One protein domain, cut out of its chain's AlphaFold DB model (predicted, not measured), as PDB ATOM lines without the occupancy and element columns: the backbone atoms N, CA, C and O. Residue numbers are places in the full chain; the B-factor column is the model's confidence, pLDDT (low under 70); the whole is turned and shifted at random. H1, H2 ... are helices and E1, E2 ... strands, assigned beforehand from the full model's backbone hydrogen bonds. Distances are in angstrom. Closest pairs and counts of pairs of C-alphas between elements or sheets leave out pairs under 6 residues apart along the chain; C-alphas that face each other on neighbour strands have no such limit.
ATOM      1  N   PRO A 629     -15.612  25.855 -18.652       74.62
ATOM      2  CA  PRO A 629     -16.011  26.567 -17.449       74.62
ATOM      3  C   PRO A 629     -14.775  26.870 -16.589       74.62
ATOM      4  O   PRO A 629     -13.835  26.067 -16.507       74.62
ATOM      5  N   TRP A 630     -14.783  28.049 -15.967       73.88
ATOM      6  CA  TRP A 630     -13.780  28.459 -14.988       73.88
ATOM      7  C   TRP A 630     -14.202  27.952 -13.616       73.88
ATOM      8  O   TRP A 630     -15.281  28.287 -13.127       73.88
ATOM      9  N   LEU A 631     -13.353  27.130 -13.011       73.25
ATOM     10  CA  LEU A 631     -13.577  26.513 -11.712       73.25
ATOM     11  C   LEU A 631     -12.618  27.114 -10.679       73.25
ATOM     12  O   LEU A 631     -11.478  27.442 -11.030       73.25
ATOM     13  N   PRO A 632     -13.043  27.259  -9.413       70.94
ATOM     14  CA  PRO A 632     -12.147  27.676  -8.345       70.94
ATOM     15  C   PRO A 632     -11.033  26.637  -8.167       70.94
ATOM     16  O   PRO A 632     -11.287  25.440  -8.058       70.94
ATOM     17  N   GLY A 633      -9.789  27.106  -8.169       67.00
ATOM     18  CA  GLY A 633      -8.602  26.294  -7.941       67.00
ATOM     19  C   GLY A 633      -8.399  25.932  -6.461       67.00
ATOM     20  O   GLY A 633      -9.138  26.396  -5.592       67.00
ATOM     21  N   PRO A 634      -7.376  25.117  -6.152       64.62
ATOM     22  CA  PRO A 634      -7.109  24.617  -4.799       64.62
ATOM     23  C   PRO A 634      -6.704  25.709  -3.794       64.62
ATOM     24  O   PRO A 634      -6.853  25.509  -2.590       64.62
ATOM     25  N   GLU A 635      -6.214  26.860  -4.262       67.06
ATOM     26  CA  GLU A 635      -5.914  28.023  -3.420       67.06
ATOM     27  C   GLU A 635      -6.921  29.155  -3.655       67.06
ATOM     28  O   GLU A 635      -7.397  29.375  -4.772       67.06
ATOM     29  N   ALA A 636      -7.220  29.913  -2.597       61.66
ATOM     30  CA  ALA A 636      -8.156  31.029  -2.656       61.66
ATOM     31  C   ALA A 636      -7.694  32.091  -3.675       61.66
ATOM     32  O   ALA A 636      -6.654  32.721  -3.497       61.66
ATOM     33  N   GLY A 637      -8.488  32.299  -4.732       63.59
ATOM     34  CA  GLY A 637      -8.204  33.260  -5.806       63.59
ATOM     35  C   GLY A 637      -7.580  32.664  -7.074       63.59
ATOM     36  O   GLY A 637      -7.388  33.401  -8.041       63.59
ATOM     37  N   GLN A 638      -7.299  31.357  -7.107       72.38
ATOM     38  CA  GLN A 638      -6.946  30.652  -8.342       72.38
ATOM     39  C   GLN A 638      -8.216  30.266  -9.116       72.38
ATOM     40  O   GLN A 638      -9.178  29.789  -8.519       72.38
ATOM     41  N   GLU A 639      -8.207  30.403 -10.441       73.50
ATOM     42  CA  GLU A 639      -9.220  29.820 -11.331       73.50
ATOM     43  C   GLU A 639      -8.523  28.931 -12.365       73.50
ATOM     44  O   GLU A 639      -7.551  29.342 -13.016       73.50
ATOM     45  N   ARG A 640      -9.015  27.704 -12.531       76.00
ATOM     46  CA  ARG A 640      -8.509  26.740 -13.516       76.00
ATOM     47  C   ARG A 640      -9.620  26.355 -14.480       76.00
ATOM     48  O   ARG A 640     -10.803  26.447 -14.160       76.00
ATOM     49  N   THR A 641      -9.236  25.928 -15.675       80.00
ATOM     50  CA  THR A 641     -10.200  25.349 -16.617       80.00
ATOM     51  C   THR A 641     -10.533  23.917 -16.214       80.00
ATOM     52  O   THR A 641      -9.688  23.203 -15.672       80.00
ATOM     53  N   LEU A 642     -11.742  23.460 -16.541       79.06
ATOM     54  CA  LEU A 642     -12.158  22.074 -16.306       79.06
ATOM     55  C   LEU A 642     -11.188  21.034 -16.890       79.06
ATOM     56  O   LEU A 642     -10.923  20.014 -16.260       79.06
ATOM     57  N   LEU A 643     -10.600  21.308 -18.058       79.94
ATOM     58  CA  LEU A 643      -9.601  20.422 -18.657       79.94
ATOM     59  C   LEU A 643      -8.367  20.257 -17.752       79.94
ATOM     60  O   LEU A 643      -7.874  19.146 -17.601       79.94
ATOM     61  N   GLN A 644      -7.890  21.335 -17.119       77.81
ATOM     62  CA  GLN A 644      -6.751  21.273 -16.192       77.81
ATOM     63  C   GLN A 644      -7.097  20.483 -14.928       77.81
ATOM     64  O   GLN A 644      -6.306  19.648 -14.509       77.81
ATOM     65  N   GLN A 645      -8.295  20.688 -14.373       79.56
ATOM     66  CA  GLN A 645      -8.764  19.958 -13.192       79.56
ATOM     67  C   GLN A 645      -8.868  18.446 -13.441       79.56
ATOM     68  O   GLN A 645      -8.463  17.651 -12.596       79.56
ATOM     69  N   LEU A 646      -9.351  18.034 -14.617       80.31
ATOM     70  CA  LEU A 646      -9.428  16.616 -14.986       80.31
ATOM     71  C   LEU A 646      -8.044  15.987 -15.205       80.31
ATOM     72  O   LEU A 646      -7.845  14.827 -14.849       80.31
ATOM     73  N   LEU A 647      -7.092  16.742 -15.766       80.88
ATOM     74  CA  LEU A 647      -5.707  16.292 -15.947       80.88
ATOM     75  C   LEU A 647      -4.963  16.174 -14.609       80.88
ATOM     76  O   LEU A 647      -4.307  15.162 -14.384       80.88
ATOM     77  N   ASP A 648      -5.131  17.142 -13.703       76.00
ATOM     78  CA  ASP A 648      -4.613  17.073 -12.326       76.00
ATOM     79  C   ASP A 648      -5.187  15.860 -11.568       76.00
ATOM     80  O   ASP A 648      -4.497  15.229 -10.769       76.00
ATOM     81  N   GLY A 649      -6.447  15.502 -11.842       75.38
ATOM     82  CA  GLY A 649      -7.117  14.323 -11.288       75.38
ATOM     83  C   GLY A 649      -6.790  12.991 -11.980       75.38
ATOM     84  O   GLY A 649      -7.344  11.966 -11.582       75.38
ATOM     85  N   GLY A 650      -5.941  12.977 -13.017       76.19
ATOM     86  CA  GLY A 650      -5.569  11.765 -13.765       76.19
ATOM     87  C   GLY A 650      -6.698  11.156 -14.611       76.19
ATOM     88  O   GLY A 650      -6.663   9.972 -14.945       76.19
ATOM     89  N   GLN A 651      -7.729  11.931 -14.957       80.50
ATOM     90  CA  GLN A 651      -8.903  11.448 -15.688       80.50
ATOM     91  C   GLN A 651      -8.730  11.557 -17.211       80.50
ATOM     92  O   GLN A 651      -9.425  12.319 -17.890       80.50
ATOM     93  N   GLU A 652      -7.810  10.760 -17.762       81.94
ATOM     94  CA  GLU A 652      -7.425  10.780 -19.186       81.94
ATOM     95  C   GLU A 652      -8.619  10.668 -20.145       81.94
ATOM     96  O   GLU A 652      -8.715  11.411 -21.122       81.94
ATOM     97  N   ARG A 653      -9.561   9.757 -19.870       82.69
ATOM     98  CA  ARG A 653     -10.715   9.505 -20.752       82.69
ATOM     99  C   ARG A 653     -11.644  10.714 -20.845       82.69
ATOM    100  O   ARG A 653     -11.977  11.146 -21.947       82.69
ATOM    101  N   SER A 654     -11.973  11.311 -19.701       82.88
ATOM    102  CA  SER A 654     -12.784  12.528 -19.605       82.88
ATOM    103  C   SER A 654     -12.086  13.728 -20.262       82.88
ATOM    104  O   SER A 654     -12.732  14.516 -20.959       82.88
ATOM    105  N   ALA A 655     -10.759  13.840 -20.121       80.44
ATOM    106  CA  ALA A 655      -9.964  14.877 -20.781       80.44
ATOM    107  C   ALA A 655      -9.952  14.716 -22.314       80.44
ATOM    108  O   ALA A 655     -10.209  15.677 -23.042       80.44
ATOM    109  N   VAL A 656      -9.741  13.494 -22.822       82.44
ATOM    110  CA  VAL A 656      -9.811  13.188 -24.265       82.44
ATOM    111  C   VAL A 656     -11.203  13.486 -24.825       82.44
ATOM    112  O   VAL A 656     -11.323  14.024 -25.930       82.44
ATOM    113  N   PHE A 657     -12.258  13.167 -24.075       84.12
ATOM    114  CA  PHE A 657     -13.638  13.463 -24.453       84.12
ATOM    115  C   PHE A 657     -13.884  14.973 -24.627       84.12
ATOM    116  O   PHE A 657     -14.412  15.389 -25.663       84.12
ATOM    117  N   LEU A 658     -13.440  15.806 -23.677       82.50
ATOM    118  CA  LEU A 658     -13.545  17.269 -23.777       82.50
ATOM    119  C   LEU A 658     -12.756  17.846 -24.955       82.50
ATOM    120  O   LEU A 658     -13.272  18.695 -25.685       82.50
ATOM    121  N   ILE A 659     -11.530  17.364 -25.184       81.31
ATOM    122  CA  ILE A 659     -10.692  17.805 -26.311       81.31
ATOM    123  C   ILE A 659     -11.399  17.512 -27.643       81.31
ATOM    124  O   ILE A 659     -11.466  18.377 -28.516       81.31
ATOM    125  N   ARG A 660     -12.006  16.325 -27.788       83.00
ATOM    126  CA  ARG A 660     -12.777  15.956 -28.990       83.00
ATOM    127  C   ARG A 660     -14.014  16.829 -29.215       83.00
ATOM    128  O   ARG A 660     -14.456  16.955 -30.354       83.00
ATOM    129  N   ARG A 661     -14.572  17.421 -28.156       81.19
ATOM    130  CA  ARG A 661     -15.741  18.317 -28.201       81.19
ATOM    131  C   ARG A 661     -15.371  19.805 -28.263       81.19
ATOM    132  O   ARG A 661     -16.269  20.639 -28.225       81.19
ATOM    133  N   GLY A 662     -14.085  20.134 -28.436       76.50
ATOM    134  CA  GLY A 662     -13.620  21.495 -28.722       76.50
ATOM    135  C   GLY A 662     -13.079  22.272 -27.522       76.50
ATOM    136  O   GLY A 662     -13.039  23.498 -27.583       76.50
ATOM    137  N   ALA A 663     -12.663  21.600 -26.443       77.00
ATOM    138  CA  ALA A 663     -12.003  22.269 -25.319       77.00
ATOM    139  C   ALA A 663     -10.673  22.918 -25.743       77.00
ATOM    140  O   ALA A 663      -9.844  22.301 -26.418       77.00
ATOM    141  N   GLU A 664     -10.446  24.162 -25.319       74.31
ATOM    142  CA  GLU A 664      -9.218  24.890 -25.628       74.31
ATOM    143  C   GLU A 664      -8.025  24.358 -24.812       74.31
ATOM    144  O   GLU A 664      -7.989  24.439 -23.586       74.31
ATOM    145  N   VAL A 665      -7.002  23.850 -25.505       71.25
ATOM    146  CA  VAL A 665      -5.829  23.190 -24.890       71.25
ATOM    147  C   VAL A 665      -4.735  24.188 -24.461       71.25
ATOM    148  O   VAL A 665      -3.800  23.832 -23.749       71.25
ATOM    149  N   ASN A 666      -4.850  25.456 -24.869       70.94
ATOM    150  CA  ASN A 666      -3.827  26.492 -24.658       70.94
ATOM    151  C   ASN A 666      -4.201  27.530 -23.582       70.94
ATOM    152  O   ASN A 666      -3.514  28.544 -23.452       70.94
ATOM    153  N   VAL A 667      -5.279  27.309 -22.824       73.44
ATOM    154  CA  VAL A 667      -5.727  28.258 -21.791       73.44
ATOM    155  C   VAL A 667      -4.806  28.186 -20.573       73.44
ATOM    156  O   VAL A 667      -4.467  27.104 -20.102       73.44
ATOM    157  N   ILE A 668      -4.385  29.344 -20.066       74.00
ATOM    158  CA  ILE A 668      -3.552  29.462 -18.861       74.00
ATOM    159  C   ILE A 668      -4.415  29.567 -17.600       74.00
ATOM    160  O   ILE A 668      -5.497  30.157 -17.634       74.00
ATOM    161  N   THR A 669      -3.918  29.037 -16.480       66.44
ATOM    162  CA  THR A 669      -4.507  29.263 -15.149       66.44
ATOM    163  C   THR A 669      -4.540  30.760 -14.808       66.44
ATOM    164  O   THR A 669      -3.638  31.522 -15.176       66.44
ATOM    165  N   ARG A 670      -5.589  31.210 -14.107       67.19
ATOM    166  CA  ARG A 670      -5.699  32.582 -13.585       67.19
ATOM    167  C   ARG A 670      -5.397  32.580 -12.089       67.19
ATOM    168  O   ARG A 670      -5.815  31.675 -11.378       67.19
ATOM    169  N   GLY A 671      -4.669  33.587 -11.609       61.50
ATOM    170  CA  GLY A 671      -4.371  33.752 -10.177       61.50
ATOM    171  C   GLY A 671      -3.194  32.927  -9.633       61.50
ATOM    172  O   GLY A 671      -2.880  33.062  -8.457       61.50
ATOM    173  N   CYS A 672      -2.512  32.125 -10.460       61.03
ATOM    174  CA  CYS A 672      -1.255  31.442 -10.112       61.03
ATOM    175  C   CYS A 672      -0.035  32.224 -10.637       61.03
ATOM    176  O   CYS A 672      -0.093  32.772 -11.740       61.03
ATOM    177  N   GLU A 673       1.088  32.228  -9.903       58.03
ATOM    178  CA  GLU A 673       2.375  32.720 -10.438       58.03
ATOM    179  C   GLU A 673       2.891  31.815 -11.575       58.03
ATOM    180  O   GLU A 673       3.402  32.305 -12.587       58.03
ATOM    181  N   ASP A 674       2.633  30.507 -11.467       62.72
ATOM    182  CA  ASP A 674       2.922  29.508 -12.491       62.72
ATOM    183  C   ASP A 674       1.774  29.427 -13.513       62.72
ATOM    184  O   ASP A 674       0.741  28.789 -13.294       62.72
ATOM    185  N   LYS A 675       1.949  30.091 -14.662       68.00
ATOM    186  CA  LYS A 675       0.997  30.101 -15.793       68.00
ATOM    187  C   LYS A 675       1.014  28.780 -16.568       68.00
ATOM    188  O   LYS A 675       1.470  28.719 -17.711       68.00
ATOM    189  N   GLN A 676       0.533  27.713 -15.946       69.62
ATOM    190  CA  GLN A 676       0.519  26.382 -16.547       69.62
ATOM    191  C   GLN A 676      -0.594  26.261 -17.599       69.62
ATOM    192  O   GLN A 676      -1.733  26.669 -17.367       69.62
ATOM    193  N   THR A 677      -0.272  25.689 -18.764       76.06
ATOM    194  CA  THR A 677      -1.281  25.245 -19.749       76.06
ATOM    195  C   THR A 677      -1.621  23.769 -19.514       76.06
ATOM    196  O   THR A 677      -0.792  23.055 -18.943       76.06
ATOM    197  N   PRO A 678      -2.780  23.269 -19.985       72.44
ATOM    198  CA  PRO A 678      -3.110  21.841 -19.967       72.44
ATOM    199  C   PRO A 678      -1.967  20.926 -20.444       72.44
ATOM    200  O   PRO A 678      -1.717  19.892 -19.839       72.44
ATOM    201  N   LEU A 679      -1.207  21.342 -21.467       74.06
ATOM    202  CA  LEU A 679      -0.058  20.584 -21.985       74.06
ATOM    203  C   LEU A 679       1.100  20.470 -20.976       74.06
ATOM    204  O   LEU A 679       1.747  19.426 -20.903       74.06
ATOM    205  N   HIS A 680       1.363  21.524 -20.195       75.19
ATOM    206  CA  HIS A 680       2.376  21.486 -19.135       75.19
ATOM    207  C   HIS A 680       1.970  20.508 -18.028       75.19
ATOM    208  O   HIS A 680       2.815  19.767 -17.535       75.19
ATOM    209  N   VAL A 681       0.674  20.470 -17.695       72.88
ATOM    210  CA  VAL A 681       0.104  19.535 -16.716       72.88
ATOM    211  C   VAL A 681       0.232  18.088 -17.221       72.88
ATOM    212  O   VAL A 681       0.785  17.256 -16.510       72.88
ATOM    213  N   CYS A 682      -0.136  17.785 -18.475       72.25
ATOM    214  CA  CYS A 682       0.080  16.449 -19.065       72.25
ATOM    215  C   CYS A 682       1.547  15.994 -18.977       72.25
ATOM    216  O   CYS A 682       1.830  14.881 -18.539       72.25
ATOM    217  N   ALA A 683       2.491  16.873 -19.339       74.88
ATOM    218  CA  ALA A 683       3.920  16.566 -19.297       74.88
ATOM    219  C   ALA A 683       4.450  16.357 -17.867       74.88
ATOM    220  O   ALA A 683       5.354  15.547 -17.663       74.88
ATOM    221  N   GLN A 684       3.893  17.069 -16.881       73.81
ATOM    222  CA  GLN A 684       4.244  16.928 -15.466       73.81
ATOM    223  C   GLN A 684       3.783  15.583 -14.884       73.81
ATOM    224  O   GLN A 684       4.504  14.994 -14.079       73.81
ATOM    225  N   TRP A 685       2.611  15.098 -15.298       70.38
ATOM    226  CA  TRP A 685       2.005  13.868 -14.776       70.38
ATOM    227  C   TRP A 685       2.272  12.617 -15.635       70.38
ATOM    228  O   TRP A 685       1.956  11.512 -15.201       70.38
ATOM    229  N   GLY A 686       2.899  12.762 -16.809       68.62
ATOM    230  CA  GLY A 686       3.239  11.647 -17.705       68.62
ATOM    231  C   GLY A 686       2.038  11.043 -18.444       68.62
ATOM    232  O   GLY A 686       2.077   9.853 -18.758       68.62
ATOM    233  N   LEU A 687       1.002  11.860 -18.672       61.34
ATOM    234  CA  LEU A 687      -0.285  11.513 -19.297       61.34
ATOM    235  C   LEU A 687      -0.265  11.640 -20.827       61.34
ATOM    236  O   LEU A 687       0.438  12.548 -21.339       61.34
TER     237      LEU A 687
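AT A GLANCE: This is residues 629 to 687 of the 687 residues of the protein "ANK_REP_REGION domain-containing protein" of Macrostomum lignano (UniProt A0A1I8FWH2). Three short helices lie side by side with H1 in the middle, H2 and H3 each packing on it and staying apart from each other, so that their centres make a triangle; a small two-stranded hairpin, E1 and E2, leads straight into H1, and a long unnamed stretch, residues 661 to 677, loops out from H2 and returns to H3. The printed part has 59 residues with two named strands and three named helices, in the order E1, E2, H1, H2, H3 along the chain. The sheet has the order E1 - E2 and is antiparallel, and the class is mostly helix. The whole is compact, with a radius of gyration of the C-alphas of 10.7 A, and rounded, with spans of 29 by 23 by 18 A.

IN THESE COORDINATES: The printed part begins at Pro 629, and strand E1 follows at residues 630 to 632, starting with C-alpha 630 at (-13.780, 28.459, -14.988) and measuring 6.9 A from first to last C-alpha. Strand E2 is residues 639 to 641, 7.0 A long. Helix H1 is residues 642 to 648, 9.9 A long, with C-alpha 642 at (-12.158, 22.074, -16.306). Helix H2 is residues 652 to 660, 12.3 A long, the longest helix by residues. Helix H3 is residues 678 to 685, 10.8 A long, and ends with C-alpha 685 at (2.005, 13.868, -14.776).

HOW THE PARTS SIT: E1 and E2 form an antiparallel hairpin, with 134 degrees between their directions. N 631 and O 640 are within hydrogen-bond range at 2.9 A, as are N 640 and O 631 at 2.9 A. The C-alphas of Leu 631 in E1 and Leu 642 in H1 are the closest of those two elements, 6.5 A apart. H1 and H2 touch and form a helical hairpin, at a shallow tilt of 30 degrees, opposite ways; their closest C-alphas are those of Leu 643 and Ala 655, 5.9 A apart. H1 and H3 touch at a shallow tilt of 15 degrees, the same way; their closest C-alphas are those of Gln 644 and Pro 678, 5.3 A apart. H2 and H3 are apart, and E1 and E2 are each apart from both H2 and H3. In H1, H2 and H3 every O i to N i+4 pair is within hydrogen-bond range.

THE WHOLE: The C-alphas of Ala 636 and Arg 660, the two farthest apart, are 30.7 A from each other. The printed part has no cut and ends at Leu 687, the chain's last residue. The link from H2 to H3, 17 residues, is long. The mean pLDDT of the printed part is 73.7, and 15 residues are under 70: residues 633 to 637, 669 to 676 and 686 to 687.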